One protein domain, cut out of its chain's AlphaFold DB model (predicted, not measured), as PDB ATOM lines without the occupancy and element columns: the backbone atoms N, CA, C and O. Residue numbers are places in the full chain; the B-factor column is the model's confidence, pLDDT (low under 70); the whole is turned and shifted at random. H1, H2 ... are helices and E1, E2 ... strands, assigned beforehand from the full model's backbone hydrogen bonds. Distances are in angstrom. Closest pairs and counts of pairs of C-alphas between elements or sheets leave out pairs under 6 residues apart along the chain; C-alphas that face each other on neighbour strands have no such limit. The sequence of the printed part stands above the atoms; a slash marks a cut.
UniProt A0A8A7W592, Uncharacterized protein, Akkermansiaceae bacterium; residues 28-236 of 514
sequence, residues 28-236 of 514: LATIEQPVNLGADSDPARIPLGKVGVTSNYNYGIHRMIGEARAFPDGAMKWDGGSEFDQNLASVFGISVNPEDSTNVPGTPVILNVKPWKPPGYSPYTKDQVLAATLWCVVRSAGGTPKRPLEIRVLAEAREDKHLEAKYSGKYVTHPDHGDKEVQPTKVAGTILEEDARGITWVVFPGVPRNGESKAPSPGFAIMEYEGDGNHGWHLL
ATOM      1  N   LEU A  28       8.869 -14.799 -25.622       60.03
ATOM      2  CA  LEU A  28       8.179 -15.535 -26.680       60.03
ATOM      3  C   LEU A  28       7.833 -14.558 -27.804       60.03
ATOM      4  O   LEU A  28       7.181 -13.540 -27.590       60.03
ATOM      5  N   ALA A  29       8.254 -14.889 -29.016       65.38
ATOM      6  CA  ALA A  29       7.893 -14.186 -30.236       65.38
ATOM      7  C   ALA A  29       7.171 -15.140 -31.194       65.38
ATOM      8  O   ALA A  29       7.076 -16.348 -30.959       65.38
ATOM      9  N   THR A  30       6.661 -14.593 -32.296       71.62
ATOM     10  CA  THR A  30       6.140 -15.401 -33.401       71.62
ATOM     11  C   THR A  30       6.906 -15.081 -34.668       71.62
ATOM     12  O   THR A  30       7.241 -13.922 -34.913       71.62
ATOM     13  N   ILE A  31       7.167 -16.103 -35.474       78.81
ATOM     14  CA  ILE A  31       7.707 -15.935 -36.823       78.81
ATOM     15  C   ILE A  31       6.782 -16.609 -37.820       78.81
ATOM     16  O   ILE A  31       6.074 -17.556 -37.480       78.81
ATOM     17  N   GLU A  32       6.801 -16.137 -39.056       85.25
ATOM     18  CA  GLU A  32       6.078 -16.771 -40.150       85.25
ATOM     19  C   GLU A  32       6.986 -17.757 -40.896       85.25
ATOM     20  O   GLU A  32       8.158 -17.482 -41.147       85.25
ATOM     21  N   GLN A  33       6.430 -18.896 -41.298       89.19
ATOM     22  CA  GLN A  33       7.066 -19.898 -42.154       89.19
ATOM     23  C   GLN A  33       6.134 -20.228 -43.334       89.19
ATOM     24  O   GLN A  33       4.915 -20.260 -43.140       89.19
ATOM     25  N   PRO A  34       6.654 -20.488 -44.546       93.31
ATOM     26  CA  PRO A  34       5.827 -20.959 -45.654       93.31
ATOM     27  C   PRO A  34       5.350 -22.392 -45.381       93.31
ATOM     28  O   PRO A  34       6.157 -23.303 -45.199       93.31
ATOM     29  N   VAL A  35       4.035 -22.604 -45.349       88.94
ATOM     30  CA  VAL A  35       3.453 -23.873 -44.889       88.94
ATOM     31  C   VAL A  35       3.211 -24.842 -46.037       88.94
ATOM     32  O   VAL A  35       2.647 -24.494 -47.073       88.94
ATOM     33  N   ASN A  36       3.588 -26.093 -45.803       85.31
ATOM     34  CA  ASN A  36       3.386 -27.224 -46.687       85.31
ATOM     35  C   ASN A  36       2.009 -27.845 -46.453       85.31
ATOM     36  O   ASN A  36       1.770 -28.471 -45.421       85.31
ATOM     37  N   LEU A  37       1.113 -27.688 -47.427       81.31
ATOM     38  CA  LEU A  37      -0.215 -28.309 -47.417       81.31
ATOM     39  C   LEU A  37      -0.294 -29.549 -48.318       81.31
ATOM     40  O   LEU A  37      -1.381 -30.066 -48.557       81.31
ATOM     41  N   GLY A  38       0.847 -30.024 -48.832       81.19
ATOM     42  CA  GLY A  38       0.908 -31.193 -49.702       81.19
ATOM     43  C   GLY A  38       0.156 -31.003 -51.018       81.19
ATOM     44  O   GLY A  38       0.105 -29.892 -51.554       81.19
ATOM     45  N   ALA A  39      -0.442 -32.084 -51.517       78.25
ATOM     46  CA  ALA A  39      -1.150 -32.115 -52.800       78.25
ATOM     47  C   ALA A  39      -2.435 -31.267 -52.820       78.25
ATOM     48  O   ALA A  39      -2.848 -30.807 -53.882       78.25
ATOM     49  N   ASP A  40      -3.034 -31.000 -51.655       75.75
ATOM     50  CA  ASP A  40      -4.255 -30.188 -51.529       75.75
ATOM     51  C   ASP A  40      -3.984 -28.673 -51.619       75.75
ATOM     52  O   ASP A  40      -4.909 -27.854 -51.615       75.75
ATOM     53  N   SER A  41      -2.708 -28.292 -51.695       84.00
ATOM     54  CA  SER A  41      -2.238 -26.923 -51.887       84.00
ATOM     55  C   SER A  41      -2.848 -26.256 -53.126       84.00
ATOM     56  O   SER A  41      -2.891 -26.833 -54.212       84.00
ATOM     57  N   ASP A  42      -3.243 -24.990 -52.993       87.44
ATOM     58  CA  ASP A  42      -3.578 -24.146 -54.142       87.44
ATOM     59  C   ASP A  42      -2.271 -23.653 -54.790       87.44
ATOM     60  O   ASP A  42      -1.569 -22.849 -54.174       87.44
ATOM     61  N   PRO A  43      -1.916 -24.076 -56.021       90.44
ATOM     62  CA  PRO A  43      -0.632 -23.733 -56.645       90.44
ATOM     63  C   PRO A  43      -0.403 -22.222 -56.780       90.44
ATOM     64  O   PRO A  43       0.740 -21.776 -56.902       90.44
ATOM     65  N   ALA A  44      -1.473 -21.425 -56.758       91.94
ATOM     66  CA  ALA A  44      -1.412 -19.980 -56.891       91.94
ATOM     67  C   ALA A  44      -1.112 -19.239 -55.582       91.94
ATOM     68  O   ALA A  44      -0.930 -18.019 -55.625       91.94
ATOM     69  N   ARG A  45      -1.067 -19.916 -54.424       92.19
ATOM     70  CA  ARG A  45      -0.800 -19.242 -53.147       92.19
ATOM     71  C   ARG A  45      -0.233 -20.139 -52.051       92.19
ATOM     72  O   ARG A  45      -0.741 -21.221 -51.811       92.19
ATOM     73  N   ILE A  46       0.743 -19.626 -51.305       93.69
ATOM     74  CA  ILE A  46       1.350 -20.307 -50.151       93.69
ATOM     75  C   ILE A  46       0.913 -19.602 -48.857       93.69
ATOM     76  O   ILE A  46       1.100 -18.386 -48.757       93.69
ATOM     77  N   PRO A  47       0.359 -20.308 -47.856       91.25
ATOM     78  CA  PRO A  47       0.058 -19.709 -46.563       91.25
ATOM     79  C   PRO A  47       1.329 -19.493 -45.743       91.25
ATOM     80  O   PRO A  47       2.235 -20.329 -45.733       91.25
ATOM     81  N   LEU A  48       1.360 -18.385 -45.008       89.38
ATOM     82  CA  LEU A  48       2.398 -18.068 -44.038       89.38
ATOM     83  C   LEU A  48       1.893 -18.419 -42.637       89.38
ATOM     84  O   LEU A  48       1.053 -17.730 -42.055       89.38
ATOM     85  N   GLY A  49       2.376 -19.538 -42.110       82.06
ATOM     86  CA  GLY A  49       1.994 -20.055 -40.807       82.06
ATOM     87  C   GLY A  49       2.870 -19.485 -39.713       82.06
ATOM     88  O   GLY A  49       4.094 -19.563 -39.796       82.06
ATOM     89  N   LYS A  50       2.242 -18.949 -38.669       77.31
ATOM     90  CA  LYS A  50       2.967 -18.483 -37.490       77.31
ATOM     91  C   LYS A  50       3.362 -19.654 -36.600       77.31
ATOM     92  O   LYS A  50       2.565 -20.568 -36.385       77.31
ATOM     93  N   VAL A  51       4.573 -19.595 -36.069       74.81
ATOM     94  CA  VAL A  51       5.090 -20.502 -35.040       74.81
ATOM     95  C   VAL A  51       5.641 -19.693 -33.882       74.81
ATOM     96  O   VAL A  51       6.134 -18.579 -34.075       74.81
ATOM     97  N   GLY A  52       5.535 -20.251 -32.681       70.94
ATOM     98  CA  GLY A  52       6.148 -19.671 -31.499       70.94
ATOM     99  C   GLY A  52       7.655 -19.881 -31.530       70.94
ATOM    100  O   GLY A  52       8.141 -20.951 -31.899       70.94
ATOM    101  N   VAL A  53       8.410 -18.879 -31.099       71.12
ATOM    102  CA  VAL A  53       9.852 -19.005 -30.876       71.12
ATOM    103  C   VAL A  53      10.201 -18.380 -29.540       71.12
ATOM    104  O   VAL A  53       9.692 -17.309 -29.210       71.12
ATOM    105  N   THR A  54      11.083 -19.013 -28.772       66.44
ATOM    106  CA  THR A  54      11.764 -18.284 -27.700       66.44
ATOM    107  C   THR A  54      12.897 -17.482 -28.321       66.44
ATOM    108  O   THR A  54      13.810 -18.026 -28.942       66.44
ATOM    109  N   SER A  55      12.819 -16.169 -28.179       58.38
ATOM    110  CA  SER A  55      13.826 -15.240 -28.661       58.38
ATOM    111  C   SER A  55      14.170 -14.269 -27.550       58.38
ATOM    112  O   SER A  55      13.314 -13.827 -26.798       58.38
ATOM    113  N   ASN A  56      15.432 -13.903 -27.454       58.00
ATOM    114  CA  ASN A  56      15.813 -12.740 -26.676       58.00
ATOM    115  C   ASN A  56      15.815 -11.570 -27.661       58.00
ATOM    116  O   ASN A  56      16.609 -11.637 -28.587       58.00
ATOM    117  N   TYR A  57      14.912 -10.589 -27.570       55.94
ATOM    118  CA  TYR A  57      14.832  -9.440 -28.500       55.94
ATOM    119  C   TYR A  57      14.866  -9.788 -30.010       55.94
ATOM    120  O   TYR A  57      15.572  -9.132 -30.777       55.94
ATOM    121  N   ASN A  58      14.136 -10.816 -30.464       54.34
ATOM    122  CA  ASN A  58      14.147 -11.287 -31.862       54.34
ATOM    123  C   ASN A  58      15.498 -11.844 -32.359       54.34
ATOM    124  O   ASN A  58      15.691 -12.021 -33.561       54.34
ATOM    125  N   TYR A  59      16.442 -12.167 -31.473       59.97
ATOM    126  CA  TYR A  59      17.688 -12.804 -31.888       59.97
ATOM    127  C   TYR A  59      17.431 -14.248 -32.333       59.97
ATOM    128  O   TYR A  59      16.683 -14.995 -31.703       59.97
ATOM    129  N   GLY A  60      18.078 -14.650 -33.426       64.00
ATOM    130  CA  GLY A  60      18.050 -16.029 -33.933       64.00
ATOM    131  C   GLY A  60      16.806 -16.382 -34.752       64.00
ATOM    132  O   GLY A  60      16.715 -17.497 -35.265       64.00
ATOM    133  N   ILE A  61      15.879 -15.436 -34.942       70.25
ATOM    134  CA  ILE A  61      14.611 -15.673 -35.647       70.25
ATOM    135  C   ILE A  61      14.804 -16.032 -37.121       70.25
ATOM    136  O   ILE A  61      14.012 -16.790 -37.671       70.25
ATOM    137  N   HIS A  62      15.862 -15.522 -37.765       75.69
ATOM    138  CA  HIS A  62      16.095 -15.734 -39.194       75.69
ATOM    139  C   HIS A  62      16.238 -17.212 -39.516       75.69
ATOM    140  O   HIS A  62      15.566 -17.711 -40.413       75.69
ATOM    141  N   ARG A  63      17.065 -17.921 -38.741       74.88
ATOM    142  CA  ARG A  63      17.291 -19.351 -38.935       74.88
ATOM    143  C   ARG A  63      15.993 -20.136 -38.809       74.88
ATOM    144  O   ARG A  63      15.706 -20.964 -39.670       74.88
ATOM    145  N   MET A  64      15.178 -19.804 -37.807       78.19
ATOM    146  CA  MET A  64      13.908 -20.476 -37.536       78.19
ATOM    147  C   MET A  64      12.930 -20.402 -38.726       78.19
ATOM    148  O   MET A  64      12.121 -21.305 -38.895       78.19
ATOM    149  N   ILE A  65      13.018 -19.397 -39.611       84.19
ATOM    150  CA  ILE A  65      12.155 -19.285 -40.807       84.19
ATOM    151  C   ILE A  65      12.345 -20.467 -41.769       84.19
ATOM    152  O   ILE A  65      11.388 -20.910 -42.403       84.19
ATOM    153  N   GLY A  66      13.572 -20.981 -41.886       82.69
ATOM    154  CA  GLY A  66      13.909 -22.108 -42.759       82.69
ATOM    155  C   GLY A  66      13.988 -23.457 -42.045       82.69
ATOM    156  O   GLY A  66      14.317 -24.448 -42.690       82.69
ATOM    157  N   GLU A  67      13.751 -23.512 -40.731       83.06
ATOM    158  CA  GLU A  67      13.882 -24.750 -39.959       83.06
ATOM    159  C   GLU A  67      12.672 -25.671 -40.084       83.06
ATOM    160  O   GLU A  67      11.532 -25.228 -40.215       83.06
ATOM    161  N   ALA A  68      12.943 -26.972 -39.997       77.25
ATOM    162  CA  ALA A  68      11.931 -28.009 -40.081       77.25
ATOM    163  C   ALA A  68      10.866 -27.860 -38.992       77.25
ATOM    164  O   ALA A  68      11.183 -27.654 -37.820       77.25
ATOM    165  N   ARG A  69       9.596 -28.000 -39.367       77.44
ATOM    166  CA  ARG A  69       8.421 -27.934 -38.493       77.44
ATOM    167  C   ARG A  69       7.722 -29.278 -38.525       77.44
ATOM    168  O   ARG A  69       7.132 -29.622 -39.536       77.44
ATOM    169  N   ALA A  70       7.749 -30.042 -37.439       72.44
ATOM    170  CA  ALA A  70       7.112 -31.355 -37.450       72.44
ATOM    171  C   ALA A  70       5.596 -31.257 -37.710       72.44
ATOM    172  O   ALA A  70       4.917 -30.383 -37.164       72.44
ATOM    173  N   PHE A  71       5.055 -32.181 -38.503       70.94
ATOM    174  CA  PHE A  71       3.609 -32.389 -38.577       70.94
ATOM    175  C   PHE A  71       3.067 -32.852 -37.208       70.94
ATOM    176  O   PHE A  71       3.631 -33.783 -36.622       70.94
ATOM    177  N   PRO A  72       1.984 -32.242 -36.684       64.12
ATOM    178  CA  PRO A  72       1.396 -32.605 -35.389       64.12
ATOM    179  C   PRO A  72       1.001 -34.079 -35.255       64.12
ATOM    180  O   PRO A  72       1.011 -34.627 -34.156       64.12
ATOM    181  N   ASP A  73       0.646 -34.721 -36.364       65.06
ATOM    182  CA  ASP A  73       0.178 -36.102 -36.463       65.06
ATOM    183  C   ASP A  73       1.249 -37.075 -36.985       65.06
ATOM    184  O   ASP A  73       0.957 -38.235 -37.286       65.06
ATOM    185  N   GLY A  74       2.506 -36.630 -37.044       69.94
ATOM    186  CA  GLY A  74       3.617 -37.410 -37.575       69.94
ATOM    187  C   GLY A  74       3.638 -37.420 -39.103       69.94
ATOM    188  O   GLY A  74       3.249 -36.455 -39.748       69.94
ATOM    189  N   ALA A  75       4.146 -38.497 -39.704       73.25
ATOM    190  CA  ALA A  75       4.314 -38.561 -41.155       73.25
ATOM    191  C   ALA A  75       2.974 -38.407 -41.887       73.25
ATOM    192  O   ALA A  75       2.085 -39.254 -41.751       73.25
ATOM    193  N   MET A  76       2.866 -37.403 -42.751       73.12
ATOM    194  CA  MET A  76       1.729 -37.261 -43.648       73.12
ATOM    195  C   MET A  76       2.013 -37.979 -44.958       73.12
ATOM    196  O   MET A  76       3.060 -37.794 -45.579       73.12
ATOM    197  N   LYS A  77       1.084 -38.850 -45.354       76.69
ATOM    198  CA  LYS A  77       1.176 -39.621 -46.595       76.69
ATOM    199  C   LYS A  77       0.450 -38.882 -47.705       76.69
ATOM    200  O   LYS A  77      -0.740 -38.609 -47.570       76.69
ATOM    201  N   TRP A  78       1.159 -38.654 -48.797       74.94
ATOM    202  CA  TRP A  78       0.675 -37.966 -49.980       74.94
ATOM    203  C   TRP A  78       0.904 -38.811 -51.224       74.94
ATOM    204  O   TRP A  78       1.798 -39.665 -51.268       74.94
ATOM    205  N   ASP A  79       0.157 -38.503 -52.275       70.19
ATOM    206  CA  ASP A  79       0.504 -38.976 -53.606       70.19
ATOM    207  C   ASP A  79       1.859 -38.366 -53.991       70.19
ATOM    208  O   ASP A  79       2.017 -37.151 -54.068       70.19
ATOM    209  N   GLY A  80       2.876 -39.218 -54.148       74.44
ATOM    210  CA  GLY A  80       4.252 -38.795 -54.429       74.44
ATOM    211  C   GLY A  80       5.213 -38.782 -53.231       74.44
ATOM    212  O   GLY A  80       6.384 -38.459 -53.432       74.44
ATOM    213  N   GLY A  81       4.793 -39.167 -52.015       77.56
ATOM    214  CA  GLY A  81       5.730 -39.375 -50.898       77.56
ATOM    215  C   GLY A  81       5.122 -39.353 -49.494       77.56
ATOM    216  O   GLY A  81       3.916 -39.264 -49.304       77.56
ATOM    217  N   SER A  82       5.975 -39.454 -48.476       77.31
ATOM    218  CA  SER A  82       5.610 -39.180 -47.078       77.31
ATOM    219  C   SER A  82       6.456 -38.024 -46.564       77.31
ATOM    220  O   SER A  82       7.646 -37.981 -46.865       77.31
ATOM    221  N   GLU A  83       5.854 -37.114 -45.806       78.69
ATOM    222  CA  GLU A  83       6.522 -35.924 -45.284       78.69
ATOM    223  C   GLU A  83       6.340 -35.804 -43.771       78.69
ATOM    224  O   GLU A  83       5.264 -36.075 -43.243       78.69
ATOM    225  N   PHE A  84       7.394 -35.383 -43.080       77.00
ATOM    226  CA  PHE A  84       7.390 -35.104 -41.644       77.00
ATOM    227  C   PHE A  84       7.501 -33.608 -41.342       77.00
ATOM    228  O   PHE A  84       7.301 -33.214 -40.195       77.00
ATOM    229  N   ASP A  85       7.766 -32.789 -42.361       82.56
ATOM    230  CA  ASP A  85       8.013 -31.360 -42.264       82.56
ATOM    231  C   ASP A  85       6.927 -30.485 -42.933       82.56
ATOM    232  O   ASP A  85       6.651 -30.553 -44.136       82.56
ATOM    233  N   GLN A  86       6.325 -29.614 -42.128       80.88
ATOM    234  CA  GLN A  86       5.346 -28.599 -42.506       80.88
ATOM    235  C   GLN A  86       5.976 -27.340 -43.095       80.88
ATOM    236  O   GLN A  86       5.242 -26.519 -43.636       80.88
ATOM    237  N   ASN A  87       7.286 -27.126 -42.973       88.75
ATOM    238  CA  ASN A  87       7.936 -25.941 -43.515       88.75
ATOM    239  C   ASN A  87       8.420 -26.204 -44.948       88.75
ATOM    240  O   ASN A  87       9.393 -26.925 -45.172       88.75
ATOM    241  N   LEU A  88       7.780 -25.563 -45.932       92.25
ATOM    242  CA  LEU A  88       8.158 -25.700 -47.342       92.25
ATOM    243  C   LEU A  88       9.604 -25.279 -47.605       92.25
ATOM    244  O   LEU A  88      10.245 -25.877 -48.464       92.25
ATOM    245  N   ALA A  89      10.124 -24.277 -46.889       93.50
ATOM    246  CA  ALA A  89      11.494 -23.815 -47.086       93.50
ATOM    247  C   ALA A  89      12.490 -24.956 -46.832       93.50
ATOM    248  O   ALA A  89      13.299 -25.276 -47.701       93.50
ATOM    249  N   SER A  90      12.351 -25.626 -45.686       90.56
ATOM    250  CA  SER A  90      13.173 -26.772 -45.294       90.56
ATOM    251  C   SER A  90      13.082 -27.905 -46.320       90.56
ATOM    252  O   SER A  90      14.103 -28.348 -46.846       90.56
ATOM    253  N   VAL A  91      11.863 -28.294 -46.706       89.88
ATOM    254  CA  VAL A  91      11.605 -29.371 -47.678       89.88
ATOM    255  C   VAL A  91      12.202 -29.080 -49.062       89.88
ATOM    256  O   VAL A  91      12.703 -29.982 -49.733       89.88
ATOM    257  N   PHE A  92      12.184 -27.822 -49.504       93.75
ATOM    258  CA  PHE A  92      12.768 -27.403 -50.783       93.75
ATOM    259  C   PHE A  92      14.278 -27.126 -50.696       93.75
ATOM    260  O   PHE A  92      14.892 -26.718 -51.684       93.75
ATOM    261  N   GLY A  93      14.896 -27.363 -49.534       93.00
ATOM    262  CA  GLY A  93      16.323 -27.152 -49.320       93.00
ATOM    263  C   GLY A  93      16.716 -25.675 -49.267       93.00
ATOM    264  O   GLY A  93      17.847 -25.332 -49.609       93.00
ATOM    265  N   ILE A  94      15.796 -24.801 -48.864       95.44
ATOM    266  CA  ILE A  94      16.027 -23.372 -48.669       95.44
ATOM    267  C   ILE A  94      16.351 -23.142 -47.197       95.44
ATOM    268  O   ILE A  94      15.526 -23.369 -46.317       95.44
ATOM    269  N   SER A  95      17.563 -22.665 -46.927       91.25
ATOM    270  CA  SER A  95      17.982 -22.282 -45.576       91.25
ATOM    271  C   SER A  95      18.159 -20.776 -45.474       91.25
ATOM    272  O   SER A  95      18.629 -20.133 -46.413       91.25
ATOM    273  N   VAL A  96      17.803 -20.233 -44.316       89.31
ATOM    274  CA  VAL A  96      17.895 -18.810 -44.006       89.31
ATOM    275  C   VAL A  96      18.971 -18.639 -42.948       89.31
ATOM    276  O   VAL A  96      18.856 -19.200 -41.865       89.31
ATOM    277  N   ASN A  97      20.026 -17.894 -43.250       84.50
ATOM    278  CA  ASN A  97      21.124 -17.680 -42.313       84.50
ATOM    279  C   ASN A  97      21.488 -16.198 -42.308       84.50
ATOM    280  O   ASN A  97      21.609 -15.621 -43.386       84.50
ATOM    281  N   PRO A  98      21.682 -15.555 -41.151       76.19
ATOM    282  CA  PRO A  98      22.349 -14.260 -41.146       76.19
ATOM    283  C   PRO A  98      23.770 -14.416 -41.713       76.19
ATOM    284  O   PRO A  98      24.410 -15.453 -41.530       76.19
ATOM    285  N   GLU A  99      24.248 -13.409 -42.441       71.94
ATOM    286  CA  GLU A  99      25.604 -13.394 -43.006       71.94
ATOM    287  C   GLU A  99      26.672 -13.306 -41.907       71.94
ATOM    288  O   GLU A  99      27.770 -13.841 -42.061       71.94
ATOM    289  N   ASP A 100      26.331 -12.688 -40.776       66.06
ATOM    290  CA  ASP A 100      27.163 -12.662 -39.581       66.06
ATOM    291  C   ASP A 100      26.553 -13.495 -38.436       66.06
ATOM    292  O   ASP A 100      25.374 -13.852 -38.418       66.06
ATOM    293  N   SER A 101      27.374 -13.823 -37.439       55.72
ATOM    294  CA  SER A 101      26.947 -14.609 -36.277       55.72
ATOM    295  C   SER A 101      26.050 -13.837 -35.301       55.72
ATOM    296  O   SER A 101      25.635 -14.399 -34.283       55.72
ATOM    297  N   THR A 102      25.745 -12.561 -35.573       51.00
ATOM    298  CA  THR A 102      25.069 -11.681 -34.611       51.00
ATOM    299  C   THR A 102      23.579 -11.978 -34.501       51.00
ATOM    300  O   THR A 102      22.986 -11.675 -33.470       51.00
ATOM    301  N   ASN A 103      22.990 -12.656 -35.499       54.75
ATOM    302  CA  ASN A 103      21.593 -13.102 -35.481       54.75
ATOM    303  C   ASN A 103      20.577 -11.972 -35.187       54.75
ATOM    304  O   ASN A 103      19.476 -12.269 -34.717       54.75
ATOM    305  N   VAL A 104      20.924 -10.703 -35.452       56.97
ATOM    306  CA  VAL A 104      20.073  -9.536 -35.152       56.97
ATOM    307  C   VAL A 104      19.156  -9.152 -36.320       56.97
ATOM    308  O   VAL A 104      19.538  -9.328 -37.479       56.97
ATOM    309  N   PRO A 105      17.973  -8.569 -36.047       55.47
ATOM    310  CA  PRO A 105      17.135  -7.942 -37.069       55.47
ATOM    311  C   PRO A 105      17.893  -6.860 -37.861       55.47
ATOM    312  O   PRO A 105      18.629  -6.054 -37.288       55.47
ATOM    313  N   GLY A 106      17.722  -6.835 -39.186       62.59
ATOM    314  CA  GLY A 106      18.374  -5.868 -40.082       62.59
ATOM    315  C   GLY A 106      19.800  -6.218 -40.535       62.59
ATOM    316  O   GLY A 106      20.343  -5.516 -41.388       62.59
ATOM    317  N   THR A 107      20.409  -7.289 -40.014       72.69
ATOM    318  CA  THR A 107      21.664  -7.848 -40.552       72.69
ATOM    319  C   THR A 107      21.431  -8.461 -41.933       72.69
ATOM    320  O   THR A 107      20.358  -9.029 -42.154       72.69
ATOM    321  N   PRO A 108      22.416  -8.402 -42.854       83.94
ATOM    322  CA  PRO A 108      22.319  -9.098 -44.127       83.94
ATOM    323  C   PRO A 108      21.963 -10.581 -43.956       83.94
ATOM    324  O   PRO A 108      22.532 -11.284 -43.120       83.94
ATOM    325  N   VAL A 109      21.008 -11.072 -44.737       88.25
ATOM    326  CA  VAL A 109      20.540 -12.462 -44.669       88.25
ATOM    327  C   VAL A 109      20.905 -13.188 -45.953       88.25
ATOM    328  O   VAL A 109      20.595 -12.742 -47.057       88.25
ATOM    329  N   ILE A 110      21.521 -14.354 -45.797       91.81
ATOM    330  CA  ILE A 110      21.798 -15.302 -46.865       91.81
ATOM    331  C   ILE A 110      20.670 -16.334 -46.938       91.81
ATOM    332  O   ILE A 110      20.424 -17.092 -45.995       91.81
ATOM    333  N   LEU A 111      20.022 -16.402 -48.098       94.88
ATOM    334  CA  LEU A 111      19.109 -17.474 -48.478       94.88
ATOM    335  C   LEU A 111      19.870 -18.473 -49.356       94.88
ATOM    336  O   LEU A 111      20.097 -18.211 -50.539       94.88
ATOM    337  N   ASN A 112      20.272 -19.613 -48.792       95.69
ATOM    338  CA  ASN A 112      20.920 -20.672 -49.572       95.69
ATOM    339  C   ASN A 112      19.867 -21.620 -50.146       95.69
ATOM    340  O   ASN A 112      19.064 -22.166 -49.389       95.69
ATOM    341  N   VAL A 113      19.920 -21.854 -51.456       96.75
ATOM    342  CA  VAL A 113      19.035 -22.756 -52.203       96.75
ATOM    343  C   VAL A 113      19.828 -23.990 -52.629       96.75
ATOM    344  O   VAL A 113      20.664 -23.932 -53.536       96.75
ATOM    345  N   LYS A 114      19.559 -25.118 -51.972       95.19
ATOM    346  CA  LYS A 114      20.205 -26.408 -52.250       95.19
ATOM    347  C   LYS A 114      19.692 -27.036 -53.556       95.19
ATOM    348  O   LYS A 114      18.563 -26.764 -53.987       95.19
ATOM    349  N   PRO A 115      20.452 -27.959 -54.179       94.06
ATOM    350  CA  PRO A 115      20.063 -28.645 -55.411       94.06
ATOM    351  C   PRO A 115      19.065 -29.785 -55.134       94.06
ATOM    352  O   PRO A 115      19.128 -30.851 -55.741       94.06
ATOM    353  N   TRP A 116      18.160 -29.600 -54.173       93.19
ATOM    354  CA  TRP A 116      17.151 -30.597 -53.835       93.19
ATOM    355  C   TRP A 116      16.071 -30.599 -54.905       93.19
ATOM    356  O   TRP A 116      15.697 -29.549 -55.427       93.19
ATOM    357  N   LYS A 117      15.581 -31.778 -55.279       89.06
ATOM    358  CA  LYS A 117      14.438 -31.849 -56.188       89.06
ATOM    359  C   LYS A 117      13.183 -31.422 -55.426       89.06
ATOM    360  O   LYS A 117      13.041 -31.845 -54.278       89.06
ATOM    361  N   PRO A 118      12.282 -30.634 -56.039       90.44
ATOM    362  CA  PRO A 118      10.967 -30.400 -55.461       90.44
ATOM    363  C   PRO A 118      10.301 -31.735 -55.090       90.44
ATOM    364  O   PRO A 118      10.381 -32.685 -55.879       90.44
ATOM    365  N   PRO A 119       9.681 -31.840 -53.905       88.25
ATOM    366  CA  PRO A 119       8.964 -33.044 -53.511       88.25
ATOM    367  C   PRO A 119       7.800 -33.302 -54.474       88.25
ATOM    368  O   PRO A 119       7.063 -32.384 -54.828       88.25
ATOM    369  N   GLY A 120       7.606 -34.563 -54.871       86.88
ATOM    370  CA  GLY A 120       6.613 -34.932 -55.891       86.88
ATOM    371  C   GLY A 120       5.157 -34.652 -55.507       86.88
ATOM    372  O   GLY A 120       4.311 -34.571 -56.389       86.88
ATOM    373  N   TYR A 121       4.873 -34.489 -54.212       85.44
ATOM    374  CA  TYR A 121       3.539 -34.185 -53.697       85.44
ATOM    375  C   TYR A 121       3.208 -32.683 -53.690       85.44
ATOM    376  O   TYR A 121       2.061 -32.315 -53.453       85.44
ATOM    377  N   SER A 122       4.200 -31.798 -53.848       89.12
ATOM    378  CA  SER A 122       3.988 -30.351 -53.757       89.12
ATOM    379  C   SER A 122       3.737 -29.774 -55.144       89.12
ATOM    380  O   SER A 122       4.529 -30.031 -56.052       89.12
ATOM    381  N   PRO A 123       2.697 -28.945 -55.330       89.50
ATOM    382  CA  PRO A 123       2.462 -28.297 -56.614       89.50
ATOM    383  C   PRO A 123       3.346 -27.056 -56.825       89.50
ATOM    384  O   PRO A 123       3.280 -26.433 -57.884       89.50
ATOM    385  N   TYR A 124       4.141 -26.659 -55.825       94.00
ATOM    386  CA  TYR A 124       4.943 -25.440 -55.878       94.00
ATOM    387  C   TYR A 124       6.316 -25.660 -56.518       94.00
ATOM    388  O   TYR A 124       6.936 -26.717 -56.423       94.00
ATOM    389  N   THR A 125       6.836 -24.594 -57.112       95.00
ATOM    390  CA  THR A 125       8.207 -24.514 -57.627       95.00
ATOM    391  C   THR A 125       9.167 -23.939 -56.581       95.00
ATOM    392  O   THR A 125       8.751 -23.235 -55.659       95.00
ATOM    393  N   LYS A 126      10.479 -24.164 -56.752       95.25
ATOM    394  CA  LYS A 126      11.514 -23.520 -55.917       95.25
ATOM    395  C   LYS A 126      11.410 -21.998 -55.918       95.25
ATOM    396  O   LYS A 126      11.574 -21.383 -54.874       95.25
ATOM    397  N   ASP A 127      11.119 -21.413 -57.079       96.38
ATOM    398  CA  ASP A 127      10.932 -19.972 -57.245       96.38
ATOM    399  C   ASP A 127       9.821 -19.446 -56.317       96.38
ATOM    400  O   ASP A 127      10.025 -18.495 -55.563       96.38
ATOM    401  N   GLN A 128       8.670 -20.127 -56.298       97.12
ATOM    402  CA  GLN A 128       7.541 -19.770 -55.435       97.12
ATOM    403  C   GLN A 128       7.869 -19.920 -53.949       97.12
ATOM    404  O   GLN A 128       7.585 -19.014 -53.163       97.12
ATOM    405  N   VAL A 129       8.479 -21.042 -53.554       97.25
ATOM    406  CA  VAL A 129       8.817 -21.279 -52.143       97.25
ATOM    407  C   VAL A 129       9.857 -20.269 -51.663       97.25
ATOM    408  O   VAL A 129       9.675 -19.691 -50.598       97.25
ATOM    409  N   LEU A 130      10.880 -19.968 -52.469       97.56
ATOM    410  CA  LEU A 130      11.884 -18.954 -52.145       97.56
ATOM    411  C   LEU A 130      11.265 -17.562 -51.975       97.56
ATOM    412  O   LEU A 130      11.609 -16.856 -51.028       97.56
ATOM    413  N   ALA A 131      10.327 -17.177 -52.843       97.25
ATOM    414  CA  ALA A 131       9.606 -15.914 -52.708       97.25
ATOM    415  C   ALA A 131       8.789 -15.849 -51.406       97.25
ATOM    416  O   ALA A 131       8.768 -14.816 -50.737       97.25
ATOM    417  N   ALA A 132       8.140 -16.953 -51.022       97.00
ATOM    418  CA  ALA A 132       7.393 -17.031 -49.772       97.00
ATOM    419  C   ALA A 132       8.315 -16.990 -48.541       97.00
ATOM    420  O   ALA A 132       8.041 -16.249 -47.599       97.00
ATOM    421  N   THR A 133       9.448 -17.698 -48.573       96.19
ATOM    422  CA  THR A 133      10.486 -17.619 -47.536       96.19
ATOM    423  C   THR A 133      11.022 -16.197 -47.394       96.19
ATOM    424  O   THR A 133      11.176 -15.699 -46.281       96.19
ATOM    425  N   LEU A 134      11.265 -15.507 -48.509       94.50
ATOM    426  CA  LEU A 134      11.713 -14.121 -48.502       94.50
ATOM    427  C   LEU A 134      10.674 -13.191 -47.860       94.50
ATOM    428  O   LEU A 134      11.053 -12.339 -47.059       94.50
ATOM    429  N   TRP A 135       9.378 -13.382 -48.134       92.00
ATOM    430  CA  TRP A 135       8.317 -12.649 -47.434       92.00
ATOM    431  C   TRP A 135       8.367 -12.845 -45.919       92.00
ATOM    432  O   TRP A 135       8.272 -11.861 -45.185       92.00
ATOM    433  N   CYS A 136       8.575 -14.077 -45.447       88.94
ATOM    434  CA  CYS A 136       8.762 -14.344 -44.022       88.94
ATOM    435  C   CYS A 136       9.957 -13.573 -43.447       88.94
ATOM    436  O   CYS A 136       9.844 -12.965 -42.382       88.94
ATOM    437  N   VAL A 137      11.089 -13.551 -44.161       87.94
ATOM    438  CA  VAL A 137      12.303 -12.839 -43.730       87.94
ATOM    439  C   VAL A 137      12.061 -11.339 -43.644       87.94
ATOM    440  O   VAL A 137      12.272 -10.758 -42.585       87.94
ATOM    441  N   VAL A 138      11.566 -10.700 -44.708       84.62
ATOM    442  CA  VAL A 138      11.383  -9.237 -44.720       84.62
ATOM    443  C   VAL A 138      10.358  -8.781 -43.676       84.62
ATOM    444  O   VAL A 138      10.527  -7.724 -43.062       84.62
ATOM    445  N   ARG A 139       9.316  -9.587 -43.426       80.12
ATOM    446  CA  ARG A 139       8.282  -9.302 -42.420       80.12
ATOM    447  C   ARG A 139       8.771  -9.492 -40.986       80.12
ATOM    448  O   ARG A 139       8.282  -8.789 -40.108       80.12
ATOM    449  N   SER A 140       9.725 -10.396 -40.763       75.50
ATOM    450  CA  SER A 140      10.243 -10.702 -39.423       75.50
ATOM    451  C   SER A 140      11.462  -9.849 -39.050       75.50
ATOM    452  O   SER A 140      11.555  -9.359 -37.931       75.50
ATOM    453  N   ALA A 141      12.391  -9.654 -39.986       71.56
ATOM    454  CA  ALA A 141      13.656  -8.953 -39.762       71.56
ATOM    455  C   ALA A 141      13.521  -7.427 -39.835       71.56
ATOM    456  O   ALA A 141      14.289  -6.704 -39.205       71.56
ATOM    457  N   GLY A 142      12.550  -6.941 -40.616       67.25
ATOM    458  CA  GLY A 142      12.373  -5.517 -40.869       67.25
ATOM    459  C   GLY A 142      13.499  -4.902 -41.716       67.25
ATOM    460  O   GLY A 142      14.589  -5.445 -41.838       67.25
ATOM    461  N   GLY A 143      13.230  -3.744 -42.319       74.00
ATOM    462  CA  GLY A 143      14.230  -2.920 -42.996       74.00
ATOM    463  C   GLY A 143      13.701  -1.504 -43.183       74.00
ATOM    464  O   GLY A 143      12.521  -1.329 -43.496       74.00
ATOM    465  N   THR A 144      14.555  -0.501 -42.998       80.19
ATOM    466  CA  THR A 144      14.191   0.917 -43.150       80.19
ATOM    467  C   THR A 144      14.918   1.548 -44.334       80.19
ATOM    468  O   THR A 144      15.896   0.982 -44.821       80.19
ATOM    469  N   PRO A 145      14.502   2.723 -44.835       81.19
ATOM    470  CA  PRO A 145      15.258   3.429 -45.867       81.19
ATOM    471  C   PRO A 145      16.728   3.678 -45.501       81.19
ATOM    472  O   PRO A 145      17.599   3.510 -46.354       81.19
ATOM    473  N   LYS A 146      17.024   4.053 -44.246       83.00
ATOM    474  CA  LYS A 146      18.409   4.267 -43.779       83.00
ATOM    475  C   LYS A 146      19.177   2.962 -43.586       83.00
ATOM    476  O   LYS A 146      20.395   2.942 -43.762       83.00
ATOM    477  N   ARG A 147      18.489   1.885 -43.206       81.00
ATOM    478  CA  ARG A 147      19.073   0.560 -42.960       81.00
ATOM    479  C   ARG A 147      18.209  -0.508 -43.635       81.00
ATOM    480  O   ARG A 147      17.449  -1.199 -42.952       81.00
ATOM    481  N   PRO A 148      18.268  -0.615 -44.975       86.06
ATOM    482  CA  PRO A 148      17.481  -1.611 -45.678       86.06
ATOM    483  C   PRO A 148      18.022  -2.997 -45.350       86.06
ATOM    484  O   PRO A 148      19.230  -3.178 -45.197       86.06
ATOM    485  N   LEU A 149      17.125  -3.973 -45.294       87.06
ATOM    486  CA  LEU A 149      17.505  -5.362 -45.113       87.06
ATOM    487  C   LEU A 149      18.188  -5.856 -46.382       87.06
ATOM    488  O   LEU A 149      17.573  -5.905 -47.450       87.06
ATOM    489  N   GLU A 150      19.461  -6.201 -46.273       91.44
ATOM    490  CA  GLU A 150      20.209  -6.774 -47.382       91.44
ATOM    491  C   GLU A 150      19.952  -8.280 -47.449       91.44
ATOM    492  O   GLU A 150      20.125  -9.003 -46.474       91.44
ATOM    493  N   ILE A 151      19.498  -8.753 -48.603       93.00
ATOM    494  CA  ILE A 151      19.243 -10.165 -48.861       93.00
ATOM    495  C   ILE A 151      20.177 -10.624 -49.968       93.00
ATOM    496  O   ILE A 151      20.208 -10.037 -51.054       93.00
ATOM    497  N   ARG A 152      20.874 -11.727 -49.720       95.12
ATOM    498  CA  ARG A 152      21.706 -12.411 -50.701       95.12
ATOM    499  C   ARG A 152      21.176 -13.817 -50.930       95.12
ATOM    500  O   ARG A 152      21.162 -14.640 -50.021       95.12
ATOM    501  N   VAL A 153      20.754 -14.107 -52.151       96.94
ATOM    502  CA  VAL A 153      20.353 -15.457 -52.550       96.94
ATOM    503  C   VAL A 153      21.549 -16.160 -53.172       96.94
ATOM    504  O   VAL A 153      22.188 -15.619 -54.072       96.94
ATOM    505  N   LEU A 154      21.844 -17.367 -52.693       96.75
ATOM    506  CA  LEU A 154      22.913 -18.222 -53.198       96.75
ATOM    507  C   LEU A 154      22.320 -19.565 -53.619       96.75
ATOM    508  O   LEU A 154      21.863 -20.336 -52.780       96.75
ATOM    509  N   ALA A 155      22.329 -19.855 -54.916       97.00
ATOM    510  CA  ALA A 155      21.852 -21.118 -55.456       97.00
ATOM    511  C   ALA A 155      23.026 -22.054 -55.754       97.00
ATOM    512  O   ALA A 155      23.975 -21.690 -56.447       97.00
ATOM    513  N   GLU A 156      22.973 -23.282 -55.249       95.31
ATOM    514  CA  GLU A 156      24.021 -24.280 -55.493       95.31
ATOM    515  C   GLU A 156      23.911 -24.894 -56.900       95.31
ATOM    516  O   GLU A 156      24.923 -25.168 -57.547       95.31
ATOM    517  N   ALA A 157      22.684 -25.081 -57.398       93.88
ATOM    518  CA  ALA A 157      22.412 -25.665 -58.709       93.88
ATOM    519  C   ALA A 157      22.517 -24.631 -59.840       93.88
ATOM    520  O   ALA A 157      22.155 -23.464 -59.668       93.88
ATOM    521  N   ARG A 158      22.954 -25.062 -61.032       94.12
ATOM    522  CA  ARG A 158      23.084 -24.174 -62.201       94.12
ATOM    523  C   ARG A 158      21.722 -23.693 -62.698       94.12
ATOM    524  O   ARG A 158      21.591 -22.530 -63.071       94.12
ATOM    525  N   GLU A 159      20.730 -24.574 -62.704       93.75
ATOM    526  CA  GLU A 159      19.356 -24.276 -63.110       93.75
ATOM    527  C   GLU A 159      18.702 -23.189 -62.242       93.75
ATOM    528  O   GLU A 159      17.944 -22.371 -62.758       93.75
ATOM    529  N   ASP A 160      19.074 -23.102 -60.965       95.25
ATOM    530  CA  ASP A 160      18.499 -22.168 -59.993       95.25
ATOM    531  C   ASP A 160      19.250 -20.823 -59.931       95.25
ATOM    532  O   ASP A 160      18.798 -19.890 -59.272       95.25
ATOM    533  N   LYS A 161      20.373 -20.661 -60.652       95.62
ATOM    534  CA  LYS A 161      21.201 -19.435 -60.611       95.62
ATOM    535  C   LYS A 161      20.457 -18.158 -60.988       95.62
ATOM    536  O   LYS A 161      20.796 -17.083 -60.502       95.62
ATOM    537  N   HIS A 162      19.434 -18.258 -61.830       95.44
ATOM    538  CA  HIS A 162      18.602 -17.114 -62.196       95.44
ATOM    539  C   HIS A 162      17.860 -16.506 -60.986       95.44
ATOM    540  O   HIS A 162      17.564 -15.311 -60.991       95.44
ATOM    541  N   LEU A 163      17.607 -17.294 -59.932       96.38
ATOM    542  CA  LEU A 163      16.960 -16.839 -58.700       96.38
ATOM    543  C   LEU A 163      17.851 -15.887 -57.891       96.38
ATOM    544  O   LEU A 163      17.327 -15.012 -57.202       96.38
ATOM    545  N   GLU A 164      19.180 -16.007 -58.011       97.06
ATOM    546  CA  GLU A 164      20.126 -15.118 -57.327       97.06
ATOM    547  C   GLU A 164      19.907 -13.666 -57.753       97.06
ATOM    548  O   GLU A 164      19.707 -12.793 -56.910       97.06
ATOM    549  N   ALA A 165      19.867 -13.422 -59.065       94.94
ATOM    550  CA  ALA A 165      19.641 -12.095 -59.632       94.94
ATOM    551  C   ALA A 165      18.203 -11.597 -59.419       94.94
ATOM    552  O   ALA A 165      17.981 -10.395 -59.307       94.94
ATOM    553  N   LYS A 166      17.227 -12.513 -59.368       96.38
ATOM    554  CA  LYS A 166      15.813 -12.167 -59.191       96.38
ATOM    555  C   LYS A 166      15.507 -11.629 -57.792       96.38
ATOM    556  O   LYS A 166      14.695 -10.716 -57.671       96.38
ATOM    557  N   TYR A 167      16.112 -12.211 -56.754       96.88
ATOM    558  CA  TYR A 167      15.708 -11.969 -55.365       96.88
ATOM    559  C   TYR A 167      16.780 -11.344 -54.470       96.88
ATOM    560  O   TYR A 167      16.426 -10.818 -53.412       96.88
ATOM    561  N   SER A 168      18.059 -11.356 -54.854       95.94
ATOM    562  CA  SER A 168      19.076 -10.625 -54.087       95.94
ATOM    563  C   SER A 168      18.853  -9.120 -54.204       95.94
ATOM    564  O   SER A 168      18.557  -8.609 -55.283       95.94
ATOM    565  N   GLY A 169      19.012  -8.393 -53.103       93.94
ATOM    566  CA  GLY A 169      18.823  -6.950 -53.100       93.94
ATOM    567  C   GLY A 169      18.534  -6.373 -51.725       93.94
ATOM    568  O   GLY A 169      18.710  -7.019 -50.697       93.94
ATOM    569  N   LYS A 170      18.089  -5.117 -51.728       92.62
ATOM    570  CA  LYS A 170      17.791  -4.338 -50.525       92.62
ATOM    571  C   LYS A 170      16.284  -4.194 -50.352       92.62
ATOM    572  O   LYS A 170      15.601  -3.707 -51.253       92.62
ATOM    573  N   TYR A 171      15.781  -4.585 -49.187       89.38
ATOM    574  CA  TYR A 171      14.359  -4.598 -48.865       89.38
ATOM    575  C   TYR A 171      14.049  -3.596 -47.751       89.38
ATOM    576  O   TYR A 171      14.644  -3.625 -46.676       89.38
ATOM    577  N   VAL A 172      13.094  -2.707 -48.014       84.38
ATOM    578  CA  VAL A 172      12.531  -1.766 -47.040       84.38
ATOM    579  C   VAL A 172      11.124  -2.236 -46.709       84.38
ATOM    580  O   VAL A 172      10.360  -2.548 -47.612       84.38
ATOM    581  N   THR A 173      10.758  -2.299 -45.436       73.56
ATOM    582  CA  THR A 173       9.433  -2.777 -45.012       73.56
ATOM    583  C   THR A 173       8.644  -1.774 -44.194       73.56
ATOM    584  O   THR A 173       7.425  -1.900 -44.102       73.56
ATOM    585  N   HIS A 174       9.308  -0.775 -43.621       71.12
ATOM    586  CA  HIS A 174       8.678   0.268 -42.823       71.12
ATOM    587  C   HIS A 174       9.517   1.556 -42.867       71.12
ATOM    588  O   HIS A 174      10.702   1.503 -43.209       71.12
ATOM    589  N   PRO A 175       8.920   2.724 -42.573       69.62
ATOM    590  CA  PRO A 175       9.675   3.966 -42.455       69.62
ATOM    591  C   PRO A 175      10.629   3.936 -41.254       69.62
ATOM    592  O   PRO A 175      10.419   3.201 -40.289       69.62
ATOM    593  N   ASP A 176      11.659   4.778 -41.300       74.75
ATOM    594  CA  ASP A 176      12.465   5.094 -40.122       74.75
ATOM    595  C   ASP A 176      11.614   5.819 -39.058       74.75
ATOM    596  O   ASP A 176      10.592   6.442 -39.358       74.75
ATOM    597  N   HIS A 177      12.032   5.752 -37.792       63.62
ATOM    598  CA  HIS A 177      11.277   6.347 -36.688       63.62
ATOM    599  C   HIS A 177      11.087   7.864 -36.875       63.62
ATOM    600  O   HIS A 177      12.059   8.619 -36.881       63.62
ATOM    601  N   GLY A 178       9.830   8.312 -36.963       61.72
ATOM    602  CA  GLY A 178       9.471   9.722 -37.156       61.72
ATOM    603  C   GLY A 178       9.504  10.207 -38.611       61.72
ATOM    604  O   GLY A 178       9.166  11.363 -38.859       61.72
ATOM    605  N   ASP A 179       9.860   9.338 -39.562       70.56
ATOM    606  CA  ASP A 179       9.851   9.658 -40.988       70.56
ATOM    607  C   ASP A 179       8.481   9.348 -41.627       70.56
ATOM    608  O   ASP A 179       7.638   8.636 -41.072       70.56
ATOM    609  N   LYS A 180       8.230   9.932 -42.807       73.62
ATOM    610  CA  LYS A 180       6.991   9.704 -43.572       73.62
ATOM    611  C   LYS A 180       6.877   8.241 -43.996       73.62
ATOM    612  O   LYS A 180       7.884   7.596 -44.261       73.62
ATOM    613  N   GLU A 181       5.641   7.761 -44.122       73.81
ATOM    614  CA  GLU A 181       5.325   6.419 -44.610       73.81
ATOM    615  C   GLU A 181       6.034   6.112 -45.943       73.81
ATOM    616  O   GLU A 181       6.089   6.951 -46.846       73.81
ATOM    617  N   VAL A 182       6.595   4.906 -46.056       70.62
ATOM    618  CA  VAL A 182       7.350   4.445 -47.230       70.62
ATOM    619  C   VAL A 182       6.664   3.219 -47.807       70.62
ATOM    620  O   VAL A 182       6.202   2.364 -47.054       70.62
ATOM    621  N   GLN A 183       6.617   3.111 -49.138       73.56
ATOM    622  CA  GLN A 183       6.127   1.898 -49.789       73.56
ATOM    623  C   GLN A 183       7.097   0.736 -49.531       73.56
ATOM    624  O   GLN A 183       8.258   0.830 -49.938       73.56
ATOM    625  N   PRO A 184       6.646  -0.364 -48.901       76.94
ATOM    626  CA  PRO A 184       7.485  -1.538 -48.706       76.94
ATOM    627  C   PRO A 184       7.979  -2.100 -50.044       76.94
ATOM    628  O   PRO A 184       7.201  -2.234 -50.995       76.94
ATOM    629  N   THR A 185       9.258  -2.473 -50.114       81.31
ATOM    630  CA  THR A 185       9.825  -3.232 -51.229       81.31
ATOM    631  C   THR A 185       9.027  -4.519 -51.397       81.31
ATOM    632  O   THR A 185       8.941  -5.341 -50.484       81.31
ATOM    633  N   LYS A 186       8.438  -4.702 -52.578       85.94
ATOM    634  CA  LYS A 186       7.699  -5.920 -52.916       85.94
ATOM    635  C   LYS A 186       8.662  -7.029 -53.321       85.94
ATOM    636  O   LYS A 186       9.640  -6.777 -54.021       85.94
ATOM    637  N   VAL A 187       8.333  -8.265 -52.963       91.69
ATOM    638  CA  VAL A 187       8.989  -9.444 -53.537       91.69
ATOM    639  C   VAL A 187       8.474  -9.648 -54.965       91.69
ATOM    640  O   VAL A 187       7.263  -9.686 -55.208       91.69
ATOM    641  N   ALA A 188       9.395  -9.736 -55.924       90.00
ATOM    642  CA  ALA A 188       9.080  -9.744 -57.349       90.00
ATOM    643  C   ALA A 188       8.077 -10.849 -57.732       90.00
ATOM    644  O   ALA A 188       8.248 -12.009 -57.371       90.00
ATOM    645  N   GLY A 189       7.043 -10.486 -58.500       91.06
ATOM    646  CA  GLY A 189       6.046 -11.434 -59.017       91.06
ATOM    647  C   GLY A 189       5.033 -11.949 -57.988       91.06
ATOM    648  O   GLY A 189       4.323 -12.908 -58.283       91.06
ATOM    649  N   THR A 190       4.947 -11.328 -56.805       95.75
ATOM    650  CA  THR A 190       4.071 -11.785 -55.715       95.75
ATOM    651  C   THR A 190       3.242 -10.662 -55.093       95.75
ATOM    652  O   THR A 190       3.572  -9.477 -55.212       95.75
ATOM    653  N   ILE A 191       2.157 -11.042 -54.417       93.56
ATOM    654  CA  ILE A 191       1.282 -10.164 -53.629       93.56
ATOM    655  C   ILE A 191       0.984 -10.851 -52.290       93.56
ATOM    656  O   ILE A 191       0.969 -12.077 -52.225       93.56
ATOM    657  N   LEU A 192       0.748 -10.077 -51.230       89.00
ATOM    658  CA  LEU A 192       0.208 -10.604 -49.976       89.00
ATOM    659  C   LEU A 192      -1.307 -10.394 -49.928       89.00
ATOM    660  O   LEU A 192      -1.780  -9.276 -50.124       89.00
ATOM    661  N   GLU A 193      -2.046 -11.457 -49.629       88.06
ATOM    662  CA  GLU A 193      -3.474 -11.418 -49.306       88.06
ATOM    663  C   GLU A 193      -3.670 -11.932 -47.879       88.06
ATOM    664  O   GLU A 193      -2.977 -12.849 -47.451       88.06
ATOM    665  N   GLU A 194      -4.609 -11.366 -47.126       82.06
ATOM    666  CA  GLU A 194      -4.991 -11.895 -45.815       82.06
ATOM    667  C   GLU A 194      -6.408 -12.454 -45.892       82.06
ATOM    668  O   GLU A 194      -7.304 -11.809 -46.441       82.06
ATOM    669  N   ASP A 195      -6.613 -13.662 -45.372       76.38
ATOM    670  CA  ASP A 195      -7.929 -14.293 -45.390       76.38
ATOM    671  C   ASP A 195      -8.812 -13.894 -44.194       76.38
ATOM    672  O   ASP A 195      -8.415 -13.165 -43.283       76.38
ATOM    673  N   ALA A 196     -10.039 -14.418 -44.190       72.94
ATOM    674  CA  ALA A 196     -11.057 -14.203 -43.161       72.94
ATOM    675  C   ALA A 196     -10.641 -14.569 -41.718       72.94
ATOM    676  O   ALA A 196     -11.345 -14.219 -40.769       72.94
ATOM    677  N   ARG A 197      -9.537 -15.305 -41.546       71.75
ATOM    678  CA  ARG A 197      -8.997 -15.745 -40.252       71.75
ATOM    679  C   ARG A 197      -7.790 -14.919 -39.814       71.75
ATOM    680  O   ARG A 197      -7.262 -15.151 -38.733       71.75
ATOM    681  N   GLY A 198      -7.322 -13.999 -40.656       74.06
ATOM    682  CA  GLY A 198      -6.075 -13.277 -40.427       74.06
ATOM    683  C   GLY A 198      -4.822 -14.040 -40.867       74.06
ATOM    684  O   GLY A 198      -3.717 -13.667 -40.477       74.06
ATOM    685  N   ILE A 199      -4.955 -15.115 -41.659       79.06
ATOM    686  CA  ILE A 199      -3.792 -15.824 -42.210       79.06
ATOM    687  C   ILE A 199      -3.315 -15.076 -43.448       79.06
ATOM    688  O   ILE A 199      -4.092 -14.826 -44.372       79.06
ATOM    689  N   THR A 200      -2.027 -14.742 -43.473       86.56
ATOM    690  CA  THR A 200      -1.384 -14.148 -44.644       86.56
ATOM    691  C   THR A 200      -1.040 -15.230 -45.670       86.56
ATOM    692  O   THR A 200      -0.497 -16.279 -45.331       86.56
ATOM    693  N   TRP A 201      -1.325 -14.955 -46.937       90.56
ATOM    694  CA  TRP A 201      -1.049 -15.788 -48.100       90.56
ATOM    695  C   TRP A 201      -0.154 -15.030 -49.074       90.56
ATOM    696  O   TRP A 201      -0.434 -13.884 -49.424       90.56
ATOM    697  N   VAL A 202       0.898 -15.686 -49.551       94.88
ATOM    698  CA  VAL A 202       1.706 -15.209 -50.676       94.88
ATOM    699  C   VAL A 202       1.045 -15.692 -51.952       94.88
ATOM    700  O   VAL A 202       0.977 -16.894 -52.182       94.88
ATOM    701  N   VAL A 203       0.556 -14.768 -52.769       94.81
ATOM    702  CA  VAL A 203      -0.179 -15.037 -54.007       94.81
ATOM    703  C   VAL A 203       0.717 -14.806 -55.218       94.81
ATOM    704  O   VAL A 203       1.466 -13.827 -55.271       94.81
ATOM    705  N   PHE A 204       0.596 -15.693 -56.206       95.44
ATOM    706  CA  PHE A 204       1.321 -15.684 -57.475       95.44
ATOM    707  C   PHE A 204       0.343 -15.384 -58.623       95.44
ATOM    708  O   PHE A 204      -0.267 -16.308 -59.159       95.44
ATOM    709  N   PRO A 205       0.170 -14.113 -59.039       92.19
ATOM    710  CA  PRO A 205      -0.894 -13.723 -59.973       92.19
ATOM    711  C   PRO A 205      -0.833 -14.406 -61.347       92.19
ATOM    712  O   PRO A 205      -1.851 -14.530 -62.017       92.19
ATOM    713  N   GLY A 206       0.359 -14.835 -61.774       89.75
ATOM    714  CA  GLY A 206       0.561 -15.548 -63.040       89.75
ATOM    715  C   GLY A 206       0.255 -17.047 -62.987       89.75
ATOM    716  O   GLY A 206       0.366 -17.712 -64.013       89.75
ATOM    717  N   VAL A 207      -0.100 -17.589 -61.820       92.06
ATOM    718  CA  VAL A 207      -0.399 -19.013 -61.634       92.06
ATOM    719  C   VAL A 207      -1.913 -19.188 -61.485       92.06
ATOM    720  O   VAL A 207      -2.514 -18.539 -60.627       92.06
ATOM    721  N   PRO A 208      -2.557 -20.038 -62.305       87.69
ATOM    722  CA  PRO A 208      -3.988 -20.292 -62.194       87.69
ATOM    723  C   PRO A 208      -4.359 -20.825 -60.808       87.69
ATOM    724  O   PRO A 208      -3.735 -21.761 -60.309       87.69
ATOM    725  N   ARG A 209      -5.405 -20.249 -60.207       82.94
ATOM    726  CA  ARG A 209      -5.997 -20.785 -58.977       82.94
ATOM    727  C   ARG A 209      -6.678 -22.111 -59.277       82.94
ATOM    728  O   ARG A 209      -7.398 -22.228 -60.271       82.94
ATOM    729  N   ASN A 210      -6.512 -23.079 -58.386       70.69
ATOM    730  CA  ASN A 210      -7.313 -24.291 -58.449       70.69
ATOM    731  C   ASN A 210      -8.699 -23.997 -57.850       70.69
ATOM    732  O   ASN A 210      -8.857 -23.963 -56.632       70.69
ATOM    733  N   GLY A 211      -9.698 -23.745 -58.705       58.00
ATOM    734  CA  GLY A 211     -11.062 -23.389 -58.287       58.00
ATOM    735  C   GLY A 211     -11.766 -24.445 -57.424       58.00
ATOM    736  O   GLY A 211     -12.739 -24.118 -56.749       58.00
ATOM    737  N   GLU A 212     -11.257 -25.681 -57.406       51.38
ATOM    738  CA  GLU A 212     -11.769 -26.794 -56.598       51.38
ATOM    739  C   GLU A 212     -10.938 -27.082 -55.335       51.38
ATOM    740  O   GLU A 212     -11.369 -27.880 -54.498       51.38
ATOM    741  N   SER A 213      -9.773 -26.442 -55.149       52.09
ATOM    742  CA  SER A 213      -8.947 -26.669 -53.955       52.09
ATOM    743  C   SER A 213      -9.665 -26.126 -52.718       52.09
ATOM    744  O   SER A 213      -9.684 -24.925 -52.428       52.09
ATOM    745  N   LYS A 214     -10.247 -27.044 -51.942       58.53
ATOM    746  CA  LYS A 214     -10.613 -26.807 -50.546       58.53
ATOM    747  C   LYS A 214      -9.327 -26.822 -49.734       58.53
ATOM    748  O   LYS A 214      -9.046 -27.812 -49.064       58.53
ATOM    749  N   ALA A 215      -8.539 -25.750 -49.830       57.34
ATOM    750  CA  ALA A 215      -7.303 -25.624 -49.070       57.34
ATOM    751  C   ALA A 215      -7.561 -26.044 -47.606       57.34
ATOM    752  O   ALA A 215      -8.519 -25.541 -46.996       57.34
ATOM    753  N   PRO A 216      -6.774 -26.985 -47.054       68.56
ATOM    754  CA  PRO A 216      -7.018 -27.526 -45.726       68.56
ATOM    755  C   PRO A 216      -7.048 -26.382 -44.719       68.56
ATOM    756  O   PRO A 216      -6.179 -25.505 -44.716       68.56
ATOM    757  N   SER A 217      -8.092 -26.348 -43.894       75.31
ATOM    758  CA  SER A 217      -8.207 -25.289 -42.896       75.31
ATOM    759  C   SER A 217      -7.458 -25.684 -41.623       75.31
ATOM    760  O   SER A 217      -7.487 -26.857 -41.242       75.31
ATOM    761  N   PRO A 218      -6.748 -24.736 -40.998       79.50
ATOM    762  CA  PRO A 218      -5.972 -25.023 -39.806       79.50
ATOM    763  C   PRO A 218      -6.860 -25.072 -38.565       79.50
ATOM    764  O   PRO A 218      -7.892 -24.403 -38.495       79.50
ATOM    765  N   GLY A 219      -6.409 -25.816 -37.559       77.56
ATOM    766  CA  GLY A 219      -6.775 -25.533 -36.178       77.56
ATOM    767  C   GLY A 219      -5.982 -24.336 -35.672       77.56
ATOM    768  O   GLY A 219      -4.961 -23.972 -36.254       77.56
ATOM    769  N   PHE A 220      -6.421 -23.720 -34.582       76.12
ATOM    770  CA  PHE A 220      -5.671 -22.639 -33.950       76.12
ATOM    771  C   PHE A 220      -5.229 -23.067 -32.559       76.12
ATOM    772  O   PHE A 220      -6.057 -23.394 -31.711       76.12
ATOM    773  N   ALA A 221      -3.918 -23.057 -32.346       70.88
ATOM    774  CA  ALA A 221      -3.341 -23.089 -31.018       70.88
ATOM    775  C   ALA A 221      -3.267 -21.659 -30.486       70.88
ATOM    776  O   ALA A 221      -3.077 -20.703 -31.246       70.88
ATOM    777  N   ILE A 222      -3.401 -21.525 -29.177       68.06
ATOM    778  CA  ILE A 222      -3.282 -20.244 -28.506       68.06
ATOM    779  C   ILE A 222      -2.022 -20.269 -27.659       68.06
ATOM    780  O   ILE A 222      -1.839 -21.188 -26.862       68.06
ATOM    781  N   MET A 223      -1.197 -19.238 -27.812       64.94
ATOM    782  CA  MET A 223      -0.105 -18.977 -26.883       64.94
ATOM    783  C   MET A 223      -0.347 -17.687 -26.111       64.94
ATOM    784  O   MET A 223      -0.656 -16.651 -26.705       64.94
ATOM    785  N   GLU A 224      -0.151 -17.746 -24.800       61.34
ATOM    786  CA  GLU A 224      -0.058 -16.573 -23.935       61.34
ATOM    787  C   GLU A 224       1.388 -16.070 -23.880       61.34
ATOM    788  O   GLU A 224       2.336 -16.855 -23.817       61.34
ATOM    789  N   TYR A 225       1.564 -14.750 -23.895       59.88
ATOM    790  CA  TYR A 225       2.871 -14.122 -23.767       59.88
ATOM    791  C   TYR A 225       2.902 -13.044 -22.678       59.88
ATOM    792  O   TYR A 225       2.085 -12.117 -22.661       59.88
ATOM    793  N   GLU A 226       3.903 -13.154 -21.797       48.22
ATOM    794  CA  GLU A 226       4.057 -12.332 -20.592       48.22
ATOM    795  C   GLU A 226       5.362 -11.501 -20.517       48.22
ATOM    796  O   GLU A 226       5.601 -10.886 -19.483       48.22
ATOM    797  N   GLY A 227       6.191 -11.434 -21.568       41.97
ATOM    798  CA  GLY A 227       7.488 -10.713 -21.561       41.97
ATOM    799  C   GLY A 227       7.498  -9.379 -22.330       41.97
ATOM    800  O   GLY A 227       6.537  -9.099 -23.030       41.97
ATOM    801  N   ASP A 228       8.576  -8.587 -22.251       33.78
ATOM    802  CA  ASP A 228       8.669  -7.142 -22.603       33.78
ATOM    803  C   ASP A 228       8.370  -6.741 -24.083       33.78
ATOM    804  O   ASP A 228       8.535  -5.582 -24.476       33.78
ATOM    805  N   GLY A 229       7.950  -7.678 -24.934       47.25
ATOM    806  CA  GLY A 229       7.609  -7.510 -26.349       47.25
ATOM    807  C   GLY A 229       6.102  -7.365 -26.637       47.25
ATOM    808  O   GLY A 229       5.380  -6.605 -25.995       47.25
ATOM    809  N   ASN A 230       5.592  -8.094 -27.646       47.66
ATOM    810  CA  ASN A 230       4.178  -8.067 -28.072       47.66
ATOM    811  C   ASN A 230       3.233  -8.860 -27.138       47.66
ATOM    812  O   ASN A 230       2.682  -9.886 -27.550       47.66
ATOM    813  N   HIS A 231       3.096  -8.410 -25.885       51.56
ATOM    814  CA  HIS A 231       2.270  -9.018 -24.829       51.56
ATOM    815  C   HIS A 231       0.856  -9.390 -25.296       51.56
ATOM    816  O   HIS A 231       0.183  -8.599 -25.958       51.56
ATOM    817  N   GLY A 232       0.373 -10.565 -24.882       57.59
ATOM    818  CA  GLY A 232      -1.009 -10.987 -25.109       57.59
ATOM    819  C   GLY A 232      -1.156 -12.388 -25.692       57.59
ATOM    820  O   GLY A 232      -0.243 -13.209 -25.652       57.59
ATOM    821  N   TRP A 233      -2.355 -12.648 -26.206       62.81
ATOM    822  CA  TRP A 233      -2.763 -13.923 -26.778       62.81
ATOM    823  C   TRP A 233      -2.471 -13.960 -28.280       62.81
ATOM    824  O   TRP A 233      -2.960 -13.117 -29.032       62.81
ATOM    825  N   HIS A 234      -1.704 -14.955 -28.727       68.38
ATOM    826  CA  HIS A 234      -1.362 -15.157 -30.136       68.38
ATOM    827  C   HIS A 234      -2.061 -16.393 -30.689       68.38
ATOM    828  O   HIS A 234      -1.907 -17.492 -30.158       68.38
ATOM    829  N   LEU A 235      -2.797 -16.213 -31.788       71.56
ATOM    830  CA  LEU A 235      -3.409 -17.307 -32.539       71.56
ATOM    831  C   LEU A 235      -2.394 -17.880 -33.532       71.56
ATOM    832  O   LEU A 235      -1.983 -17.200 -34.477       71.56
ATOM    833  N   LEU A 236      -2.003 -19.135 -33.329       75.06
ATOM    834  CA  LEU A 236      -1.067 -19.851 -34.188       75.06
ATOM    835  C   LEU A 236      -1.805 -20.901 -35.022       75.06
ATOM    836  O   LEU A 236      -2.374 -21.836 -34.453       75.06
TER     837      LEU A 236
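This is residues 28 to 236 of the 514 residues of an uncharacterized protein of Akkermansiaceae bacterium (UniProt A0A8A7W592). One long helix, H3, forms the core between two four-stranded sheets, a curled one of E1, E2, E10 and E9 and a second of E5, E6, E7 and E8; the short helix H4 packs on E7 of the second sheet. The hairpin E11 and E12 is partly face to face with the curled sheet near E2, and the small hairpin E3 and E4 lies far from the core. Printed are 209 residues, with four named helices and twelve named strands in the order E1 E2 H1 E3 E4 H2 E5 E6 H3 E7 H4 E8 E9 E10 E11 E12; the class is mixed, helices and strands, with under half of the residues in named elements. The first sheet, E1 E2 E10 E9, is antiparallel; the second, E5 E6 E7 E8, is mixed. The whole is compact, with a radius of gyration of the C-alphas of 16.8 A, and spans 51 by 43 by 32 A.

E1, residues 28 to 34, begins at C-alpha 28 (8.179, -15.535, -26.680) and is 19.9 A long. E2, residues 45 to 55, is 28.8 A long and bends by 54 degrees at residue 52. H1 is residues 61 to 65, E3 76 to 78, E4 81 to 83, H2 88 to 91, E5 94 to 98 and E6 109 to 113. H3, residues 126 to 141, is 21.9 A long; E7, residues 149 to 155, is 19.3 A. H4 is residues 162 to 167, E8 169 to 171, E9 191 to 194, E10 200 to 203 and E11 219 to 225. E12, residues 232 to 236, ends at C-alpha 236 (-1.067, -19.851, -34.188).

In the strongly twisted first sheet, N 31 and O 51 of E1 and E2 are within hydrogen-bond range at 3.0 A, and N 46 and O 202 of E2 and E10 at 2.9 A. H3 is on one face of it, two layers, at a height over the sheet of 8.0 A; the closest C-alphas of H3 and E2 are those of Ala 132 and Ile 46, 6.9 A. H3 is also on the second sheet, height 8.4 A, over E6 and along the strands at 18 degrees on the local plane. E6, H3 and E7 make a strand-helix-strand unit, two parallel strands joined through a helix, with a right-handed crossover; N 111 and O 152 are 2.8 A apart. H4 is on the same face as H3. H1 touches H3, His 62 to Val 137, C-alphas 6.6 A; H2 touches it with residues 129 to 133 of H3 alone, closest C-alphas Ala 89 and Val 129, 6.3 A. The sheet E11 E12 and the first sheet form a sandwich, two sheets face to face, and the parts of them that face each other are 10.3 A apart centre to centre, with their best planes 34 degrees apart. Every O i to N i+4 pair is within range in H1, H3 and H4; H2 is too short for one.

The farthest C-alphas, Asp 79 and Gly 178, are 52.2 A apart. The printed part has no cut. The long links are E6 to H3, E8 to E9 and E10 to E11. Mean pLDDT of the printed part is 80.0; residues under 70 include 54 to 60, 100 to 106 and 222 to 234.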